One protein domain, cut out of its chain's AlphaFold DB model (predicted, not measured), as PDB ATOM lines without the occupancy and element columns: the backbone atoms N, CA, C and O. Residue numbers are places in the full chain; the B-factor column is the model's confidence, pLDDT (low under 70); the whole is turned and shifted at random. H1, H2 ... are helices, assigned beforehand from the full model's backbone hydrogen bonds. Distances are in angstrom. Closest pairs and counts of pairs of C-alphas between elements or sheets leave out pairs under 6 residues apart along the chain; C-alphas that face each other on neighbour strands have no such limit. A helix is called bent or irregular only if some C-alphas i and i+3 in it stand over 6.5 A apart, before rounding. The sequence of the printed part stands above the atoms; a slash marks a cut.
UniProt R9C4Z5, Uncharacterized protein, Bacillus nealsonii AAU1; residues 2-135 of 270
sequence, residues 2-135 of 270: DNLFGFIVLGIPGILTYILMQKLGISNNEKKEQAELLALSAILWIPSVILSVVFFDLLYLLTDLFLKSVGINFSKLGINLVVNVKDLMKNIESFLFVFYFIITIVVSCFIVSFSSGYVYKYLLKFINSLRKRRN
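This is residues 2 to 135 of the 270 residues of an uncharacterized protein of Bacillus nealsonii AAU1 (UniProt R9C4Z5). Two long bent helices, H2 and H5, cross as an X through their arms H2b and H5a, while H1 runs beside part of H5a and crosses H2. Short H3 packs on H2b and short H4 on H1, and residues 109 to 135 stick out as a free arm. The printed part has 134 residues with five named helices, H1 to H5 in order, and no named strand: all helix, with mostly crossed packing. It is loose, with a radius of gyration of the C-alphas of 18.4 A, and spans 56 by 37 by 23 A.

H1, residues 2 to 23, has a kink of 36 degrees near residue 10. By hydrogen bonds H2, residues 31 to 68, is one helix, but it is bent, C-alphas 43 and 46 being 6.6 A apart. H1 touches its arm H2a, residues 31 to 43, at a steep tilt of 49 degrees, closest at C-alphas 18 and 41, 5.2 A. H4, residues 85 to 92, touches H1, closest at C-alphas 92 and 5, 6.0 A. H5, residues 95 to 133, also one helix by hydrogen bonds, is bent, C-alphas 114 and 117 being 7.1 A apart. Its arm H5a, residues 95 to 114, touches H2b, residues 46 to 68, about perpendicular at 79 degrees, closest at C-alphas 104 and 56, 6.0 A. Every O i to N i+4 pair is within hydrogen-bond range in H2b, H4, H5a and H5b, residues 117 to 133; H1 has 16 of 18 and H2a 7 of 9.

H1 begins at C-alpha 2 (-12.926, -39.483, -30.893) and is 31.1 A long. H2b is 32.8 A and H5a 29.1 A. H3, residues 74 to 77, touches H2b. H5b ends at C-alpha 133 (36.885, -22.160, -37.596).

The farthest C-alphas, of Lys 76 and Asn 135, are 58.0 A apart. The printed part has no cut and no long link. Residues 2 to 3, 23 to 34 and 74 to 78 are under pLDDT 70.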
ATOM      1  N   ASP A   2     -14.349 -39.263 -31.206       57.94
ATOM      2  CA  ASP A   2     -12.926 -39.483 -30.893       57.94
ATOM      3  C   ASP A   2     -12.001 -39.392 -32.117       57.94
ATOM      4  O   ASP A   2     -10.946 -38.766 -32.058       57.94
ATOM      5  N   ASN A   3     -12.441 -39.906 -33.274       68.69
ATOM      6  CA  ASN A   3     -11.666 -39.820 -34.519       68.69
ATOM      7  C   ASN A   3     -11.483 -38.379 -35.027       68.69
ATOM      8  O   ASN A   3     -10.474 -38.083 -35.660       68.69
ATOM      9  N   LEU A   4     -12.438 -37.480 -34.759       74.25
ATOM     10  CA  LEU A   4     -12.363 -36.088 -35.210       74.25
ATOM     11  C   LEU A   4     -11.408 -35.281 -34.327       74.25
ATOM     12  O   LEU A   4     -10.558 -34.565 -34.848       74.25
ATOM     13  N   PHE A   5     -11.485 -35.441 -33.004       72.12
ATOM     14  CA  PHE A   5     -10.556 -34.775 -32.087       72.12
ATOM     15  C   PHE A   5      -9.136 -35.342 -32.185       72.12
ATOM     16  O   PHE A   5      -8.175 -34.574 -32.175       72.12
ATOM     17  N   GLY A   6      -8.997 -36.654 -32.396       73.56
ATOM     18  CA  GLY A   6      -7.713 -37.277 -32.714       73.56
ATOM     19  C   GLY A   6      -7.100 -36.712 -33.996       73.56
ATOM     20  O   GLY A   6      -5.920 -36.367 -34.009       73.56
ATOM     21  N   PHE A   7      -7.900 -36.524 -35.051       76.88
ATOM     22  CA  PHE A   7      -7.439 -35.874 -36.280       76.88
ATOM     23  C   PHE A   7      -7.054 -34.402 -36.068       76.88
ATOM     24  O   PHE A   7      -6.073 -33.946 -36.643       76.88
ATOM     25  N   ILE A   8      -7.772 -33.653 -35.230       77.56
ATOM     26  CA  ILE A   8      -7.426 -32.258 -34.918       77.56
ATOM     27  C   ILE A   8      -6.078 -32.186 -34.195       77.56
ATOM     28  O   ILE A   8      -5.200 -31.430 -34.600       77.56
ATOM     29  N   VAL A   9      -5.887 -32.993 -33.152       75.06
ATOM     30  CA  VAL A   9      -4.687 -32.923 -32.306       75.06
ATOM     31  C   VAL A   9      -3.459 -33.516 -32.997       75.06
ATOM     32  O   VAL A   9      -2.361 -32.977 -32.869       75.06
ATOM     33  N   LEU A  10      -3.633 -34.590 -33.770       79.06
ATOM     34  CA  LEU A  10      -2.529 -35.256 -34.460       79.06
ATOM     35  C   LEU A  10      -2.337 -34.731 -35.886       79.06
ATOM     36  O   LEU A  10      -1.207 -34.541 -36.311       79.06
ATOM     37  N   GLY A  11      -3.403 -34.465 -36.637       79.69
ATOM     38  CA  GLY A  11      -3.339 -34.099 -38.056       79.69
ATOM     39  C   GLY A  11      -3.030 -32.625 -38.325       79.69
ATOM     40  O   GLY A  11      -2.248 -32.335 -39.233       79.69
ATOM     41  N   ILE A  12      -3.577 -31.687 -37.540       81.19
ATOM     42  CA  ILE A  12      -3.358 -30.242 -37.766       81.19
ATOM     43  C   ILE A  12      -1.875 -29.858 -37.709       81.19
ATOM     44  O   ILE A  12      -1.441 -29.164 -38.630       81.19
ATOM     45  N   PRO A  13      -1.066 -30.311 -36.728       78.25
ATOM     46  CA  PRO A  13       0.369 -30.017 -36.724       78.25
ATOM     47  C   PRO A  13       1.078 -30.473 -38.009       78.25
ATOM     48  O   PRO A  13       1.920 -29.756 -38.553       78.25
ATOM     49  N   GLY A  14       0.698 -31.640 -38.545       74.81
ATOM     50  CA  GLY A  14       1.232 -32.167 -39.804       74.81
ATOM     51  C   GLY A  14       0.855 -31.307 -41.013       74.81
ATOM     52  O   GLY A  14       1.726 -30.912 -41.786       74.81
ATOM     53  N   ILE A  15      -0.423 -30.937 -41.133       79.62
ATOM     54  CA  ILE A  15      -0.912 -30.056 -42.209       79.62
ATOM     55  C   ILE A  15      -0.244 -28.677 -42.126       79.62
ATOM     56  O   ILE A  15       0.191 -28.140 -43.145       79.62
ATOM     57  N   LEU A  16      -0.103 -28.118 -40.919       79.56
ATOM     58  CA  LEU A  16       0.607 -26.855 -40.716       79.56
ATOM     59  C   LEU A  16       2.059 -26.952 -41.181       79.56
ATOM     60  O   LEU A  16       2.556 -26.021 -41.802       79.56
ATOM     61  N   THR A  17       2.724 -28.074 -40.905       77.75
ATOM     62  CA  THR A  17       4.113 -28.307 -41.318       77.75
ATOM     63  C   THR A  17       4.235 -28.312 -42.839       77.75
ATOM     64  O   THR A  17       5.121 -27.654 -43.380       77.75
ATOM     65  N   TYR A  18       3.310 -28.975 -43.539       79.25
ATOM     66  CA  TYR A  18       3.249 -28.957 -45.002       79.25
ATOM     67  C   TYR A  18       3.068 -27.532 -45.557       79.25
ATOM     68  O   TYR A  18       3.845 -27.093 -46.407       79.25
ATOM     69  N   ILE A  19       2.102 -26.772 -45.023       77.81
ATOM     70  CA  ILE A  19       1.863 -25.372 -45.423       77.81
ATOM     71  C   ILE A  19       3.091 -24.501 -45.126       77.81
ATOM     72  O   ILE A  19       3.456 -23.641 -45.928       77.81
ATOM     73  N   LEU A  20       3.745 -24.711 -43.982       73.31
ATOM     74  CA  LEU A  20       4.936 -23.966 -43.590       73.31
ATOM     75  C   LEU A  20       6.094 -24.238 -44.554       73.31
ATOM     76  O   LEU A  20       6.734 -23.292 -44.998       73.31
ATOM     77  N   MET A  21       6.336 -25.498 -44.924       71.62
ATOM     78  CA  MET A  21       7.376 -25.856 -45.896       71.62
ATOM     79  C   MET A  21       7.126 -25.203 -47.260       71.62
ATOM     80  O   MET A  21       8.062 -24.678 -47.862       71.62
ATOM     81  N   GLN A  22       5.865 -25.153 -47.700       70.50
ATOM     82  CA  GLN A  22       5.481 -24.447 -48.923       70.50
ATOM     83  C   GLN A  22       5.754 -22.937 -48.816       70.50
ATOM     84  O   GLN A  22       6.346 -22.343 -49.715       70.50
ATOM     85  N   LYS A  23       5.380 -22.306 -47.692       66.69
ATOM     86  CA  LYS A  23       5.609 -20.867 -47.458       66.69
ATOM     87  C   LYS A  23       7.079 -20.493 -47.278       66.69
ATOM     88  O   LYS A  23       7.455 -19.374 -47.613       66.69
ATOM     89  N   LEU A  24       7.906 -21.406 -46.774       65.81
ATOM     90  CA  LEU A  24       9.353 -21.215 -46.654       65.81
ATOM     91  C   LEU A  24      10.071 -21.272 -48.013       65.81
ATOM     92  O   LEU A  24      11.281 -21.066 -48.059       65.81
ATOM     93  N   GLY A  25       9.351 -21.528 -49.113       56.47
ATOM     94  CA  GLY A  25       9.927 -21.566 -50.456       56.47
ATOM     95  C   GLY A  25      10.868 -22.750 -50.672       56.47
ATOM     96  O   GLY A  25      11.715 -22.690 -51.557       56.47
ATOM     97  N   ILE A  26      10.732 -23.804 -49.854       58.09
ATOM     98  CA  ILE A  26      11.501 -25.047 -49.991       58.09
ATOM     99  C   ILE A  26      11.035 -25.831 -51.229       58.09
ATOM    100  O   ILE A  26      11.777 -26.681 -51.693       58.09
ATOM    101  N   SER A  27       9.853 -25.518 -51.784       51.88
ATOM    102  CA  SER A  27       9.392 -26.033 -53.077       51.88
ATOM    103  C   SER A  27       9.509 -24.980 -54.186       51.88
ATOM    104  O   SER A  27       8.888 -23.916 -54.069       51.88
ATOM    105  N   ASN A  28      10.187 -25.281 -55.293       49.78
ATOM    106  CA  ASN A  28       9.871 -24.648 -56.572       49.78
ATOM    107  C   ASN A  28       8.553 -25.250 -57.122       49.78
ATOM    108  O   ASN A  28       8.112 -26.331 -56.741       49.78
ATOM    109  N   ASN A  29       7.853 -24.518 -57.992       53.75
ATOM    110  CA  ASN A  29       6.503 -24.869 -58.475       53.75
ATOM    111  C   ASN A  29       6.450 -26.093 -59.428       53.75
ATOM    112  O   ASN A  29       5.493 -26.246 -60.190       53.75
ATOM    113  N   GLU A  30       7.447 -26.977 -59.418       57.25
ATOM    114  CA  GLU A  30       7.488 -28.141 -60.301       57.25
ATOM    115  C   GLU A  30       6.747 -29.347 -59.701       57.25
ATOM    116  O   GLU A  30       6.880 -29.698 -58.530       57.25
ATOM    117  N   LYS A  31       5.954 -30.042 -60.528       55.56
ATOM    118  CA  LYS A  31       5.075 -31.149 -60.092       55.56
ATOM    119  C   LYS A  31       5.814 -32.322 -59.429       55.56
ATOM    120  O   LYS A  31       5.211 -33.016 -58.615       55.56
ATOM    121  N   LYS A  32       7.089 -32.561 -59.764       53.16
ATOM    122  CA  LYS A  32       7.909 -33.618 -59.139       53.16
ATOM    123  C   LYS A  32       8.239 -33.314 -57.672       53.16
ATOM    124  O   LYS A  32       8.282 -34.234 -56.864       53.16
ATOM    125  N   GLU A  33       8.356 -32.040 -57.314       66.00
ATOM    126  CA  GLU A  33       8.726 -31.585 -55.971       66.00
ATOM    127  C   GLU A  33       7.549 -31.662 -54.985       66.00
ATOM    128  O   GLU A  33       7.742 -31.808 -53.784       66.00
ATOM    129  N   GLN A  34       6.301 -31.668 -55.474       68.44
ATOM    130  CA  GLN A  34       5.112 -31.798 -54.618       68.44
ATOM    131  C   GLN A  34       5.042 -33.152 -53.899       68.44
ATOM    132  O   GLN A  34       4.618 -33.215 -52.743       68.44
ATOM    133  N   ALA A  35       5.466 -34.233 -54.563       73.06
ATOM    134  CA  ALA A  35       5.535 -35.559 -53.954       73.06
ATOM    135  C   ALA A  35       6.662 -35.642 -52.909       73.06
ATOM    136  O   ALA A  35       6.471 -36.235 -51.847       73.06
ATOM    137  N   GLU A  36       7.802 -34.998 -53.174       72.81
ATOM    138  CA  GLU A  36       8.918 -34.892 -52.227       72.81
ATOM    139  C   GLU A  36       8.537 -34.048 -51.006       72.81
ATOM    140  O   GLU A  36       8.797 -34.453 -49.874       72.81
ATOM    141  N   LEU A  37       7.832 -32.933 -51.211       75.25
ATOM    142  CA  LEU A  37       7.300 -32.082 -50.149       75.25
ATOM    143  C   LEU A  37       6.292 -32.841 -49.278       75.25
ATOM    144  O   LEU A  37       6.321 -32.736 -48.052       75.25
ATOM    145  N   LEU A  38       5.417 -33.641 -49.899       77.25
ATOM    146  CA  LEU A  38       4.475 -34.489 -49.174       77.25
ATOM    147  C   LEU A  38       5.217 -35.547 -48.345       77.25
ATOM    148  O   LEU A  38       4.924 -35.701 -47.159       77.25
ATOM    149  N   ALA A  39       6.210 -36.222 -48.929       78.31
ATOM    150  CA  ALA A  39       7.031 -37.205 -48.227       78.31
ATOM    151  C   ALA A  39       7.807 -36.578 -47.055       78.31
ATOM    152  O   ALA A  39       7.790 -37.113 -45.946       78.31
ATOM    153  N   LEU A  40       8.420 -35.410 -47.263       78.19
ATOM    154  CA  LEU A  40       9.093 -34.641 -46.216       78.19
ATOM    155  C   LEU A  40       8.116 -34.241 -45.109       78.19
ATOM    156  O   LEU A  40       8.407 -34.454 -43.935       78.19
ATOM    157  N   SER A  41       6.929 -33.739 -45.454       79.00
ATOM    158  CA  SER A  41       5.920 -33.370 -44.456       79.00
ATOM    159  C   SER A  41       5.446 -34.569 -43.624       79.00
ATOM    160  O   SER A  41       5.281 -34.443 -42.411       79.00
ATOM    161  N   ALA A  42       5.309 -35.748 -44.239       80.94
ATOM    162  CA  ALA A  42       4.946 -36.979 -43.545       80.94
ATOM    163  C   ALA A  42       6.047 -37.438 -42.574       80.94
ATOM    164  O   ALA A  42       5.746 -37.901 -41.476       80.94
ATOM    165  N   ILE A  43       7.321 -37.260 -42.938       83.81
ATOM    166  CA  ILE A  43       8.460 -37.546 -42.052       83.81
ATOM    167  C   ILE A  43       8.507 -36.546 -40.888       83.81
ATOM    168  O   ILE A  43       8.705 -36.945 -39.739       83.81
ATOM    169  N   LEU A  44       8.300 -35.252 -41.157       82.06
ATOM    170  CA  LEU A  44       8.309 -34.211 -40.123       82.06
ATOM    171  C   LEU A  44       7.067 -34.226 -39.224       82.06
ATOM    172  O   LEU A  44       7.083 -33.601 -38.162       82.06
ATOM    173  N   TRP A  45       6.015 -34.950 -39.604       83.19
ATOM    174  CA  TRP A  45       4.781 -35.025 -38.833       83.19
ATOM    175  C   TRP A  45       5.014 -35.512 -37.398       83.19
ATOM    176  O   TRP A  45       4.560 -34.863 -36.456       83.19
ATOM    177  N   ILE A  46       5.766 -36.601 -37.216       81.62
ATOM    178  CA  ILE A  46       6.023 -37.176 -35.887       81.62
ATOM    179  C   ILE A  46       6.776 -36.175 -34.987       81.62
ATOM    180  O   ILE A  46       6.267 -35.864 -33.906       81.62
ATOM    181  N   PRO A  47       7.927 -35.603 -35.405       84.94
ATOM    182  CA  PRO A  47       8.586 -34.539 -34.649       84.94
ATOM    183  C   PRO A  47       7.679 -33.342 -34.348       84.94
ATOM    184  O   PRO A  47       7.737 -32.799 -33.248       84.94
ATOM    185  N   SER A  48       6.829 -32.945 -35.299       82.25
ATOM    186  CA  SER A  48       5.919 -31.802 -35.155       82.25
ATOM    187  C   SER A  48       4.853 -32.039 -34.080       82.25
ATOM    188  O   SER A  48       4.613 -31.173 -33.236       82.25
ATOM    189  N   VAL A  49       4.265 -33.240 -34.035       83.00
ATOM    190  CA  VAL A  49       3.306 -33.627 -32.985       83.00
ATOM    191  C   VAL A  49       3.987 -33.669 -31.621       83.00
ATOM    192  O   VAL A  49       3.463 -33.095 -30.668       83.00
ATOM    193  N   ILE A  50       5.169 -34.286 -31.522       83.81
ATOM    194  CA  ILE A  50       5.930 -34.342 -30.263       83.81
ATOM    195  C   ILE A  50       6.228 -32.927 -29.763       83.81
ATOM    196  O   ILE A  50       5.973 -32.615 -28.602       83.81
ATOM    197  N   LEU A  51       6.711 -32.048 -30.643       84.69
ATOM    198  CA  LEU A  51       7.011 -30.664 -30.294       84.69
ATOM    199  C   LEU A  51       5.752 -29.904 -29.854       84.69
ATOM    200  O   LEU A  51       5.808 -29.144 -28.890       84.69
ATOM    201  N   SER A  52       4.613 -30.144 -30.508       84.62
ATOM    202  CA  SER A  52       3.327 -29.534 -30.146       84.62
ATOM    203  C   SER A  52       2.866 -29.954 -28.749       84.62
ATOM    204  O   SER A  52       2.408 -29.108 -27.984       84.62
ATOM    205  N   VAL A  53       3.036 -31.231 -28.384       85.25
ATOM    206  CA  VAL A  53       2.731 -31.730 -27.030       85.25
ATOM    207  C   VAL A  53       3.682 -31.123 -25.995       85.25
ATOM    208  O   VAL A  53       3.235 -30.667 -24.949       85.25
ATOM    209  N   VAL A  54       4.976 -31.017 -26.303       87.88
ATOM    210  CA  VAL A  54       5.948 -30.368 -25.406       87.88
ATOM    211  C   VAL A  54       5.598 -28.893 -25.179       87.88
ATOM    212  O   VAL A  54       5.631 -28.416 -24.045       87.88
ATOM    213  N   PHE A  55       5.234 -28.162 -26.235       87.06
ATOM    214  CA  PHE A  55       4.781 -26.773 -26.114       87.06
ATOM    215  C   PHE A  55       3.485 -26.654 -25.315       87.06
ATOM    216  O   PHE A  55       3.346 -25.723 -24.521       87.06
ATOM    217  N   PHE A  56       2.558 -27.595 -25.503       88.19
ATOM    218  CA  PHE A  56       1.336 -27.683 -24.714       88.19
ATOM    219  C   PHE A  56       1.636 -27.841 -23.228       88.19
ATOM    220  O   PHE A  56       1.140 -27.047 -22.432       88.19
ATOM    221  N   ASP A  57       2.482 -28.798 -22.852       88.94
ATOM    222  CA  ASP A  57       2.832 -29.033 -21.451       88.94
ATOM    223  C   ASP A  57       3.559 -27.825 -20.844       88.94
ATOM    224  O   ASP A  57       3.288 -27.437 -19.707       88.94
ATOM    225  N   LEU A  58       4.436 -27.172 -21.612       88.31
ATOM    226  CA  LEU A  58       5.145 -25.974 -21.165       88.31
ATOM    227  C   LEU A  58       4.184 -24.802 -20.911       88.31
ATOM    228  O   LEU A  58       4.276 -24.141 -19.873       88.31
ATOM    229  N   LEU A  59       3.234 -24.568 -21.819       87.44
ATOM    230  CA  LEU A  59       2.200 -23.547 -21.636       87.44
ATOM    231  C   LEU A  59       1.231 -23.915 -20.511       87.44
ATOM    232  O   LEU A  59       0.891 -23.053 -19.705       87.44
ATOM    233  N   TYR A  60       0.839 -25.185 -20.390       87.44
ATOM    234  CA  TYR A  60       0.056 -25.679 -19.258       87.44
ATOM    235  C   TYR A  60       0.745 -25.343 -17.931       87.44
ATOM    236  O   TYR A  60       0.119 -24.736 -17.067       87.44
ATOM    237  N   LEU A  61       2.040 -25.636 -17.782       87.19
ATOM    238  CA  LEU A  61       2.787 -25.324 -16.559       87.19
ATOM    239  C   LEU A  61       2.823 -23.819 -16.266       87.19
ATOM    240  O   LEU A  61       2.603 -23.416 -15.125       87.19
ATOM    241  N   LEU A  62       3.056 -22.986 -17.283       86.19
ATOM    242  CA  LEU A  62       3.037 -21.524 -17.144       86.19
ATOM    243  C   LEU A  62       1.659 -21.013 -16.698       86.19
ATOM    244  O   LEU A  62       1.569 -20.211 -15.768       86.19
ATOM    245  N   THR A  63       0.587 -21.495 -17.329       83.94
ATOM    246  CA  THR A  63      -0.791 -21.106 -16.985       83.94
ATOM    247  C   THR A  63      -1.221 -21.614 -15.611       83.94
ATOM    248  O   THR A  63      -1.849 -20.864 -14.870       83.94
ATOM    249  N   ASP A  64      -0.842 -22.834 -15.223       83.88
ATOM    250  CA  ASP A  64      -1.144 -23.396 -13.904       83.88
ATOM    251  C   ASP A  64      -0.403 -22.641 -12.794       83.88
ATOM    252  O   ASP A  64      -1.002 -22.324 -11.768       83.88
ATOM    253  N   LEU A  65       0.864 -22.263 -13.009       84.81
ATOM    254  CA  LEU A  65       1.602 -21.394 -12.082       84.81
ATOM    255  C   LEU A  65       0.939 -20.017 -11.943       84.81
ATOM    256  O   LEU A  65       0.757 -19.531 -10.824       84.81
ATOM    257  N   PHE A  66       0.543 -19.406 -13.062       84.06
ATOM    258  CA  PHE A  66      -0.125 -18.105 -13.063       84.06
ATOM    259  C   PHE A  66      -1.480 -18.156 -12.343       84.06
ATOM    260  O   PHE A  66      -1.770 -17.316 -11.495       84.06
ATOM    261  N   LEU A  67      -2.299 -19.170 -12.619       82.25
ATOM    262  CA  LEU A  67      -3.633 -19.303 -12.034       82.25
ATOM    263  C   LEU A  67      -3.598 -19.716 -10.563       82.25
ATOM    264  O   LEU A  67      -4.408 -19.210  -9.782       82.25
ATOM    265  N   LYS A  68      -2.616 -20.525 -10.146       83.38
ATOM    266  CA  LYS A  68      -2.352 -20.790  -8.722       83.38
ATOM    267  C   LYS A  68      -2.059 -19.506  -7.954       83.38
ATOM    268  O   LYS A  68      -2.537 -19.364  -6.831       83.38
ATOM    269  N   SER A  69      -1.360 -18.547  -8.566       81.25
ATOM    270  CA  SER A  69      -1.128 -17.226  -7.967       81.25
ATOM    271  C   SER A  69      -2.419 -16.424  -7.753       81.25
ATOM    272  O   SER A  69      -2.437 -15.526  -6.915       81.25
ATOM    273  N   VAL A  70      -3.492 -16.744  -8.482       82.12
ATOM    274  CA  VAL A  70      -4.824 -16.115  -8.384       82.12
ATOM    275  C   VAL A  70      -5.810 -17.009  -7.600       82.12
ATOM    276  O   VAL A  70      -6.977 -16.668  -7.430       82.12
ATOM    277  N   GLY A  71      -5.352 -18.153  -7.071       79.38
ATOM    278  CA  GLY A  71      -6.158 -19.082  -6.268       79.38
ATOM    279  C   GLY A  71      -7.020 -20.067  -7.069       79.38
ATOM    280  O   GLY A  71      -7.864 -20.752  -6.491       79.38
ATOM    281  N   ILE A  72      -6.816 -20.171  -8.386       75.31
ATOM    282  CA  ILE A  72      -7.558 -21.074  -9.278       75.31
ATOM    283  C   ILE A  72      -6.645 -22.240  -9.680       75.31
ATOM    284  O   ILE A  72      -5.563 -22.034 -10.218       75.31
ATOM    285  N   ASN A  73      -7.083 -23.482  -9.456       72.69
ATOM    286  CA  ASN A  73      -6.327 -24.669  -9.873       72.69
ATOM    287  C   ASN A  73      -6.759 -25.127 -11.267       72.69
ATOM    288  O   ASN A  73      -7.900 -25.554 -11.447       72.69
ATOM    289  N   PHE A  74      -5.831 -25.126 -12.220       68.81
ATOM    290  CA  PHE A  74      -6.111 -25.468 -13.615       68.81
ATOM    291  C   PHE A  74      -6.461 -26.951 -13.802       68.81
ATOM    292  O   PHE A  74      -7.374 -27.288 -14.550       68.81
ATOM    293  N   SER A  75      -5.854 -27.833 -13.000       66.06
ATOM    294  CA  SER A  75      -6.182 -29.269 -12.973       66.06
ATOM    295  C   SER A  75      -7.653 -29.561 -12.613       66.06
ATOM    296  O   SER A  75      -8.216 -30.560 -13.060       66.06
ATOM    297  N   LYS A  76      -8.338 -28.666 -11.875       65.75
ATOM    298  CA  LYS A  76      -9.778 -28.823 -11.582       65.75
ATOM    299  C   LYS A  76     -10.673 -28.594 -12.804       65.75
ATOM    300  O   LYS A  76     -11.829 -29.000 -12.770       65.75
ATOM    301  N   LEU A  77     -10.156 -27.983 -13.872       63.78
ATOM    302  CA  LEU A  77     -10.875 -27.755 -15.130       63.78
ATOM    303  C   LEU A  77     -10.827 -28.972 -16.073       63.78
ATOM    304  O   LEU A  77     -11.280 -28.886 -17.210       63.78
ATOM    305  N   GLY A  78     -10.292 -30.113 -15.617       66.06
ATOM    306  CA  GLY A  78     -10.252 -31.354 -16.398       66.06
ATOM    307  C   GLY A  78      -9.180 -31.375 -17.490       66.06
ATOM    308  O   GLY A  78      -9.221 -32.240 -18.362       66.06
ATOM    309  N   ILE A  79      -8.225 -30.440 -17.444       70.50
ATOM    310  CA  ILE A  79      -7.048 -30.401 -18.315       70.50
ATOM    311  C   ILE A  79      -5.863 -30.903 -17.491       70.50
ATOM    312  O   ILE A  79      -5.562 -30.343 -16.439       70.50
ATOM    313  N   ASN A  80      -5.207 -31.962 -17.959       77.50
ATOM    314  CA  ASN A  80      -4.048 -32.555 -17.296       77.50
ATOM    315  C   ASN A  80      -2.831 -32.538 -18.227       77.50
ATOM    316  O   ASN A  80      -2.978 -32.502 -19.449       77.50
ATOM    317  N   LEU A  81      -1.641 -32.616 -17.627       80.44
ATOM    318  CA  LEU A  81      -0.376 -32.821 -18.340       80.44
ATOM    319  C   LEU A  81      -0.422 -34.086 -19.195       80.44
ATOM    320  O   LEU A  81      -0.989 -35.108 -18.788       80.44
ATOM    321  N   VAL A  82       0.217 -34.022 -20.358       82.62
ATOM    322  CA  VAL A  82       0.292 -35.135 -21.299       82.62
ATOM    323  C   VAL A  82       1.679 -35.763 -21.220       82.62
ATOM    324  O   VAL A  82       2.571 -35.471 -22.005       82.62
ATOM    325  N   VAL A  83       1.862 -36.685 -20.275       78.44
ATOM    326  CA  VAL A  83       3.154 -37.375 -20.114       78.44
ATOM    327  C   VAL A  83       3.267 -38.566 -21.066       78.44
ATOM    328  O   VAL A  83       4.335 -38.827 -21.619       78.44
ATOM    329  N   ASN A  84       2.165 -39.291 -21.283       80.19
ATOM    330  CA  ASN A  84       2.130 -40.465 -22.151       80.19
ATOM    331  C   ASN A  84       1.088 -40.337 -23.264       80.19
ATOM    332  O   ASN A  84       0.086 -39.636 -23.142       80.19
ATOM    333  N   VAL A  85       1.249 -41.153 -24.308       74.19
ATOM    334  CA  VAL A  85       0.263 -41.280 -25.398       74.19
ATOM    335  C   VAL A  85      -1.120 -41.681 -24.866       74.19
ATOM    336  O   VAL A  85      -2.134 -41.226 -25.380       74.19
ATOM    337  N   LYS A  86      -1.189 -42.489 -23.799       77.81
ATOM    338  CA  LYS A  86      -2.469 -42.845 -23.161       77.81
ATOM    339  C   LYS A  86      -3.164 -41.634 -22.532       77.81
ATOM    340  O   LYS A  86      -4.380 -41.518 -22.641       77.81
ATOM    341  N   ASP A  87      -2.393 -40.740 -21.919       79.12
ATOM    342  CA  ASP A  87      -2.914 -39.509 -21.320       79.12
ATOM    343  C   ASP A  87      -3.387 -38.550 -22.414       79.12
ATOM    344  O   ASP A  87      -4.453 -37.957 -22.284       79.12
ATOM    345  N   LEU A  88      -2.662 -38.485 -23.537       78.00
ATOM    346  CA  LEU A  88      -3.080 -37.738 -24.723       78.00
ATOM    347  C   LEU A  88      -4.435 -38.236 -25.237       78.00
ATOM    348  O   LEU A  88      -5.360 -37.445 -25.379       78.00
ATOM    349  N   MET A  89      -4.568 -39.545 -25.471       78.12
ATOM    350  CA  MET A  89      -5.806 -40.136 -25.993       78.12
ATOM    351  C   MET A  89      -6.990 -39.925 -25.049       78.12
ATOM    352  O   MET A  89      -8.079 -39.603 -25.508       78.12
ATOM    353  N   LYS A  90      -6.766 -40.026 -23.734       80.50
ATOM    354  CA  LYS A  90      -7.792 -39.740 -22.726       80.50
ATOM    355  C   LYS A  90      -8.183 -38.260 -22.703       80.50
ATOM    356  O   LYS A  90      -9.357 -37.930 -22.583       80.50
ATOM    357  N   ASN A  91      -7.208 -37.360 -22.800       78.25
ATOM    358  CA  ASN A  91      -7.461 -35.924 -22.754       78.25
ATOM    359  C   ASN A  91      -8.134 -35.417 -24.041       78.25
ATOM    360  O   ASN A  91      -8.918 -34.477 -23.969       78.25
ATOM    361  N   ILE A  92      -7.906 -36.063 -25.192       80.06
ATOM    362  CA  ILE A  92      -8.560 -35.753 -26.479       80.06
ATOM    363  C   ILE A  92     -10.092 -35.861 -26.402       80.06
ATOM    364  O   ILE A  92     -10.787 -35.129 -27.105       80.06
ATOM    365  N   GLU A  93     -10.631 -36.722 -25.535       76.38
ATOM    366  CA  GLU A  93     -12.081 -36.851 -25.321       76.38
ATOM    367  C   GLU A  93     -12.693 -35.600 -24.657       76.38
ATOM    368  O   GLU A  93     -13.894 -35.349 -24.771       76.38
ATOM    369  N   SER A  94     -11.876 -34.779 -23.988       81.06
ATOM    370  CA  SER A  94     -12.316 -33.543 -23.344       81.06
ATOM    371  C   SER A  94     -12.329 -32.374 -24.328       81.06
ATOM    372  O   SER A  94     -11.293 -31.928 -24.823       81.06
ATOM    373  N   PHE A  95     -13.507 -31.786 -24.544       80.75
ATOM    374  CA  PHE A  95     -13.659 -30.593 -25.384       80.75
ATOM    375  C   PHE A  95     -12.784 -29.416 -24.911       80.75
ATOM    376  O   PHE A  95     -12.205 -28.700 -25.728       80.75
ATOM    377  N   LEU A  96     -12.641 -29.238 -23.591       82.44
ATOM    378  CA  LEU A  96     -11.810 -28.181 -23.005       82.44
ATOM    379  C   LEU A  96     -10.326 -28.368 -23.326       82.44
ATOM    380  O   LEU A  96      -9.634 -27.390 -23.608       82.44
ATOM    381  N   PHE A  97      -9.849 -29.616 -23.327       84.00
ATOM    382  CA  PHE A  97      -8.478 -29.925 -23.720       84.00
ATOM    383  C   PHE A  97      -8.238 -29.565 -25.185       84.00
ATOM    384  O   PHE A  97      -7.276 -28.864 -25.486       84.00
ATOM    385  N   VAL A  98      -9.134 -29.978 -26.088       83.19
ATOM    386  CA  VAL A  98      -9.006 -29.682 -27.523       83.19
ATOM    387  C   VAL A  98      -9.010 -28.173 -27.773       83.19
ATOM    388  O   VAL A  98      -8.168 -27.668 -28.516       83.19
ATOM    389  N   PHE A  99      -9.910 -27.434 -27.123       85.50
ATOM    390  CA  PHE A  99      -9.963 -25.977 -27.236       85.50
ATOM    391  C   PHE A  99      -8.665 -25.314 -26.750       85.50
ATOM    392  O   PHE A  99      -8.093 -24.472 -27.447       85.50
ATOM    393  N   TYR A 100      -8.154 -25.734 -25.591       86.19
ATOM    394  CA  TYR A 100      -6.896 -25.220 -25.050       86.19
ATOM    395  C   TYR A 100      -5.684 -25.600 -25.921       86.19
ATOM    396  O   TYR A 100      -4.779 -24.787 -26.123       86.19
ATOM    397  N   PHE A 101      -5.688 -26.792 -26.518       85.25
ATOM    398  CA  PHE A 101      -4.659 -27.235 -27.459       85.25
ATOM    399  C   PHE A 101      -4.635 -26.375 -28.733       85.25
ATOM    400  O   PHE A 101      -3.566 -25.972 -29.186       85.25
ATOM    401  N   ILE A 102      -5.799 -26.004 -29.273       85.19
ATOM    402  CA  ILE A 102      -5.886 -25.081 -30.418       85.19
ATOM    403  C   ILE A 102      -5.315 -23.706 -30.051       85.19
ATOM    404  O   ILE A 102      -4.506 -23.161 -30.803       85.19
ATOM    405  N   ILE A 103      -5.671 -23.161 -28.881       87.38
ATOM    406  CA  ILE A 103      -5.101 -21.893 -28.392       87.38
ATOM    407  C   ILE A 103      -3.579 -21.998 -28.274       87.38
ATOM    408  O   ILE A 103      -2.866 -21.091 -28.694       87.38
ATOM    409  N   THR A 104      -3.078 -23.119 -27.758       86.44
ATOM    410  CA  THR A 104      -1.639 -23.392 -27.637       86.44
ATOM    411  C   THR A 104      -0.944 -23.334 -28.999       86.44
ATOM    412  O   THR A 104       0.092 -22.682 -29.118       86.44
ATOM    413  N   ILE A 105      -1.520 -23.946 -30.041       84.56
ATOM    414  CA  ILE A 105      -0.980 -23.877 -31.412       84.56
ATOM    415  C   ILE A 105      -0.971 -22.434 -31.931       84.56
ATOM    416  O   ILE A 105       0.005 -21.991 -32.536       84.56
ATOM    417  N   VAL A 106      -2.044 -21.677 -31.701       86.44
ATOM    418  CA  VAL A 106      -2.122 -20.278 -32.144       86.44
ATOM    419  C   VAL A 106      -1.050 -19.435 -31.447       86.44
ATOM    420  O   VAL A 106      -0.299 -18.715 -32.107       86.44
ATOM    421  N   VAL A 107      -0.925 -19.560 -30.126       87.50
ATOM    422  CA  VAL A 107       0.079 -18.843 -29.328       87.50
ATOM    423  C   VAL A 107       1.497 -19.236 -29.744       87.50
ATOM    424  O   VAL A 107       2.346 -18.357 -29.895       87.50
ATOM    425  N   SER A 108       1.766 -20.520 -29.996       84.31
ATOM    426  CA  SER A 108       3.085 -20.963 -30.458       84.31
ATOM    427  C   SER A 108       3.438 -20.370 -31.825       84.31
ATOM    428  O   SER A 108       4.569 -19.917 -32.006       84.31
ATOM    429  N   CYS A 109       2.475 -20.246 -32.745       82.62
ATOM    430  CA  CYS A 109       2.682 -19.555 -34.020       82.62
ATOM    431  C   CYS A 109       3.076 -18.082 -33.818       82.62
ATOM    432  O   CYS A 109       4.010 -17.607 -34.466       82.62
ATOM    433  N   PHE A 110       2.426 -17.366 -32.893       86.25
ATOM    434  CA  PHE A 110       2.795 -15.983 -32.566       86.25
ATOM    435  C   PHE A 110       4.196 -15.883 -31.955       86.25
ATOM    436  O   PHE A 110       4.985 -15.033 -32.374       86.25
ATOM    437  N   ILE A 111       4.535 -16.767 -31.010       85.50
ATOM    438  CA  ILE A 111       5.866 -16.809 -30.384       85.50
ATOM    439  C   ILE A 111       6.942 -17.065 -31.440       85.50
ATOM    440  O   ILE A 111       7.957 -16.367 -31.472       85.50
ATOM    441  N   VAL A 112       6.728 -18.039 -32.326       83.12
ATOM    442  CA  VAL A 112       7.661 -18.348 -33.416       83.12
ATOM    443  C   VAL A 112       7.782 -17.160 -34.365       83.12
ATOM    444  O   VAL A 112       8.898 -16.763 -34.687       83.12
ATOM    445  N   SER A 113       6.673 -16.528 -34.754       81.06
ATOM    446  CA  SER A 113       6.698 -15.348 -35.625       81.06
ATOM    447  C   SER A 113       7.519 -14.211 -35.013       81.06
ATOM    448  O   SER A 113       8.374 -13.644 -35.690       81.06
ATOM    449  N   PHE A 114       7.310 -13.908 -33.729       84.94
ATOM    450  CA  PHE A 114       8.029 -12.840 -33.030       84.94
ATOM    451  C   PHE A 114       9.512 -13.175 -32.802       84.94
ATOM    452  O   PHE A 114      10.384 -12.320 -32.937       84.94
ATOM    453  N   SER A 115       9.818 -14.434 -32.484       83.38
ATOM    454  CA  SER A 115      11.189 -14.884 -32.218       83.38
ATOM    455  C   SER A 115      11.999 -15.178 -33.484       83.38
ATOM    456  O   SER A 115      13.229 -15.171 -33.419       83.38
ATOM    457  N   SER A 116      11.348 -15.385 -34.633       80.50
ATOM    458  CA  SER A 116      11.981 -15.811 -35.890       80.50
ATOM    459  C   SER A 116      13.191 -14.954 -36.282       80.50
ATOM    460  O   SER A 116      14.266 -15.494 -36.547       80.50
ATOM    461  N   GLY A 117      13.070 -13.624 -36.225       78.81
ATOM    462  CA  GLY A 117      14.160 -12.703 -36.559       78.81
ATOM    463  C   GLY A 117      15.356 -12.795 -35.606       78.81
ATOM    464  O   GLY A 117      16.507 -12.677 -36.030       78.81
ATOM    465  N   TYR A 118      15.110 -13.053 -34.319       85.88
ATOM    466  CA  TYR A 118      16.168 -13.229 -33.320       85.88
ATOM    467  C   TYR A 118      16.866 -14.582 -33.473       85.88
ATOM    468  O   TYR A 118      18.098 -14.646 -33.469       85.88
ATOM    469  N   VAL A 119      16.084 -15.649 -33.649       84.69
ATOM    470  CA  VAL A 119      16.585 -17.015 -33.852       84.69
ATOM    471  C   VAL A 119      17.423 -17.090 -35.126       84.69
ATOM    472  O   VAL A 119      18.512 -17.660 -35.097       84.69
ATOM    473  N   TYR A 120      16.976 -16.448 -36.210       82.88
ATOM    474  CA  TYR A 120      17.726 -16.361 -37.463       82.88
ATOM    475  C   TYR A 120      19.113 -15.740 -37.258       82.88
ATOM    476  O   TYR A 120      20.126 -16.364 -37.578       82.88
ATOM    477  N   LYS A 121      19.185 -14.560 -36.627       84.56
ATOM    478  CA  LYS A 121      20.462 -13.884 -36.335       84.56
ATOM    479  C   LYS A 121      21.374 -14.729 -35.446       84.56
ATOM    480  O   LYS A 121      22.592 -14.736 -35.629       84.56
ATOM    481  N   TYR A 122      20.808 -15.436 -34.468       87.75
ATOM    482  CA  TYR A 122      21.577 -16.316 -33.591       87.75
ATOM    483  C   TYR A 122      22.164 -17.511 -34.353       87.75
ATOM    484  O   TYR A 122      23.368 -17.766 -34.266       87.75
ATOM    485  N   LEU A 123      21.340 -18.205 -35.143       86.06
ATOM    486  CA  LEU A 123      21.774 -19.324 -35.983       86.06
ATOM    487  C   LEU A 123      22.850 -18.886 -36.975       86.06
ATOM    488  O   LEU A 123      23.869 -19.560 -37.108       86.06
ATOM    489  N   LEU A 124      22.680 -17.729 -37.612       86.75
ATOM    490  CA  LEU A 124      23.647 -17.207 -38.568       86.75
ATOM    491  C   LEU A 124      24.996 -16.899 -37.904       86.75
ATOM    492  O   LEU A 124      26.044 -17.284 -38.427       86.75
ATOM    493  N   LYS A 125      24.996 -16.304 -36.702       87.94
ATOM    494  CA  LYS A 125      26.222 -16.116 -35.900       87.94
ATOM    495  C   LYS A 125      26.889 -17.443 -35.550       87.94
ATOM    496  O   LYS A 125      28.111 -17.557 -35.670       87.94
ATOM    497  N   PHE A 126      26.108 -18.439 -35.143       87.00
ATOM    498  CA  PHE A 126      26.621 -19.767 -34.816       87.00
ATOM    499  C   PHE A 126      27.274 -20.435 -36.034       87.00
ATOM    500  O   PHE A 126      28.427 -20.864 -35.967       87.00
ATOM    501  N   ILE A 127      26.586 -20.435 -37.177       87.44
ATOM    502  CA  ILE A 127      27.103 -20.988 -38.432       87.44
ATOM    503  C   ILE A 127      28.368 -20.238 -38.863       87.44
ATOM    504  O   ILE A 127      29.365 -20.866 -39.213       87.44
ATOM    505  N   ASN A 128      28.380 -18.907 -38.784       88.62
ATOM    506  CA  ASN A 128      29.555 -18.106 -39.129       88.62
ATOM    507  C   ASN A 128      30.751 -18.360 -38.208       88.62
ATOM    508  O   ASN A 128      31.891 -18.330 -38.675       88.62
ATOM    509  N   SER A 129      30.513 -18.659 -36.929       88.19
ATOM    510  CA  SER A 129      31.563 -19.093 -36.003       88.19
ATOM    511  C   SER A 129      32.187 -20.418 -36.458       88.19
ATOM    512  O   SER A 129      33.411 -20.531 -36.576       88.19
ATOM    513  N   LEU A 130      31.353 -21.398 -36.828       88.00
ATOM    514  CA  LEU A 130      31.814 -22.687 -37.354       88.00
ATOM    515  C   LEU A 130      32.545 -22.549 -38.698       88.00
ATOM    516  O   LEU A 130      33.581 -23.185 -38.900       88.00
ATOM    517  N   ARG A 131      32.047 -21.698 -39.603       87.31
ATOM    518  CA  ARG A 131      32.675 -21.422 -40.907       87.31
ATOM    519  C   ARG A 131      34.040 -20.766 -40.741       87.31
ATOM    520  O   ARG A 131      34.994 -21.234 -41.354       87.31
ATOM    521  N   LYS A 132      34.164 -19.779 -39.843       88.44
ATOM    522  CA  LYS A 132      35.450 -19.139 -39.521       88.44
ATOM    523  C   LYS A 132      36.460 -20.152 -38.980       88.44
ATOM    524  O   LYS A 132      37.610 -20.133 -39.394       88.44
ATOM    525  N   ARG A 133      36.027 -21.077 -38.112       88.69
ATOM    526  CA  ARG A 133      36.885 -22.160 -37.596       88.69
ATOM    527  C   ARG A 133      37.389 -23.097 -38.699       88.69
ATOM    528  O   ARG A 133      38.456 -23.683 -38.558       88.69
ATOM    529  N   ARG A 134      36.621 -23.250 -39.777       84.31
ATOM    530  CA  ARG A 134      36.950 -24.085 -40.938       84.31
ATOM    531  C   ARG A 134      37.541 -23.288 -42.118       84.31
ATOM    532  O   ARG A 134      37.653 -23.846 -43.200       84.31
ATOM    533  N   ASN A 135      37.909 -22.015 -41.924       87.25
ATOM    534  CA  ASN A 135      38.433 -21.110 -42.961       87.25
ATOM    535  C   ASN A 135      37.508 -20.895 -44.177       87.25
ATOM    536  O   ASN A 135      37.973 -20.594 -45.271       87.25
TER     537      ASN A 135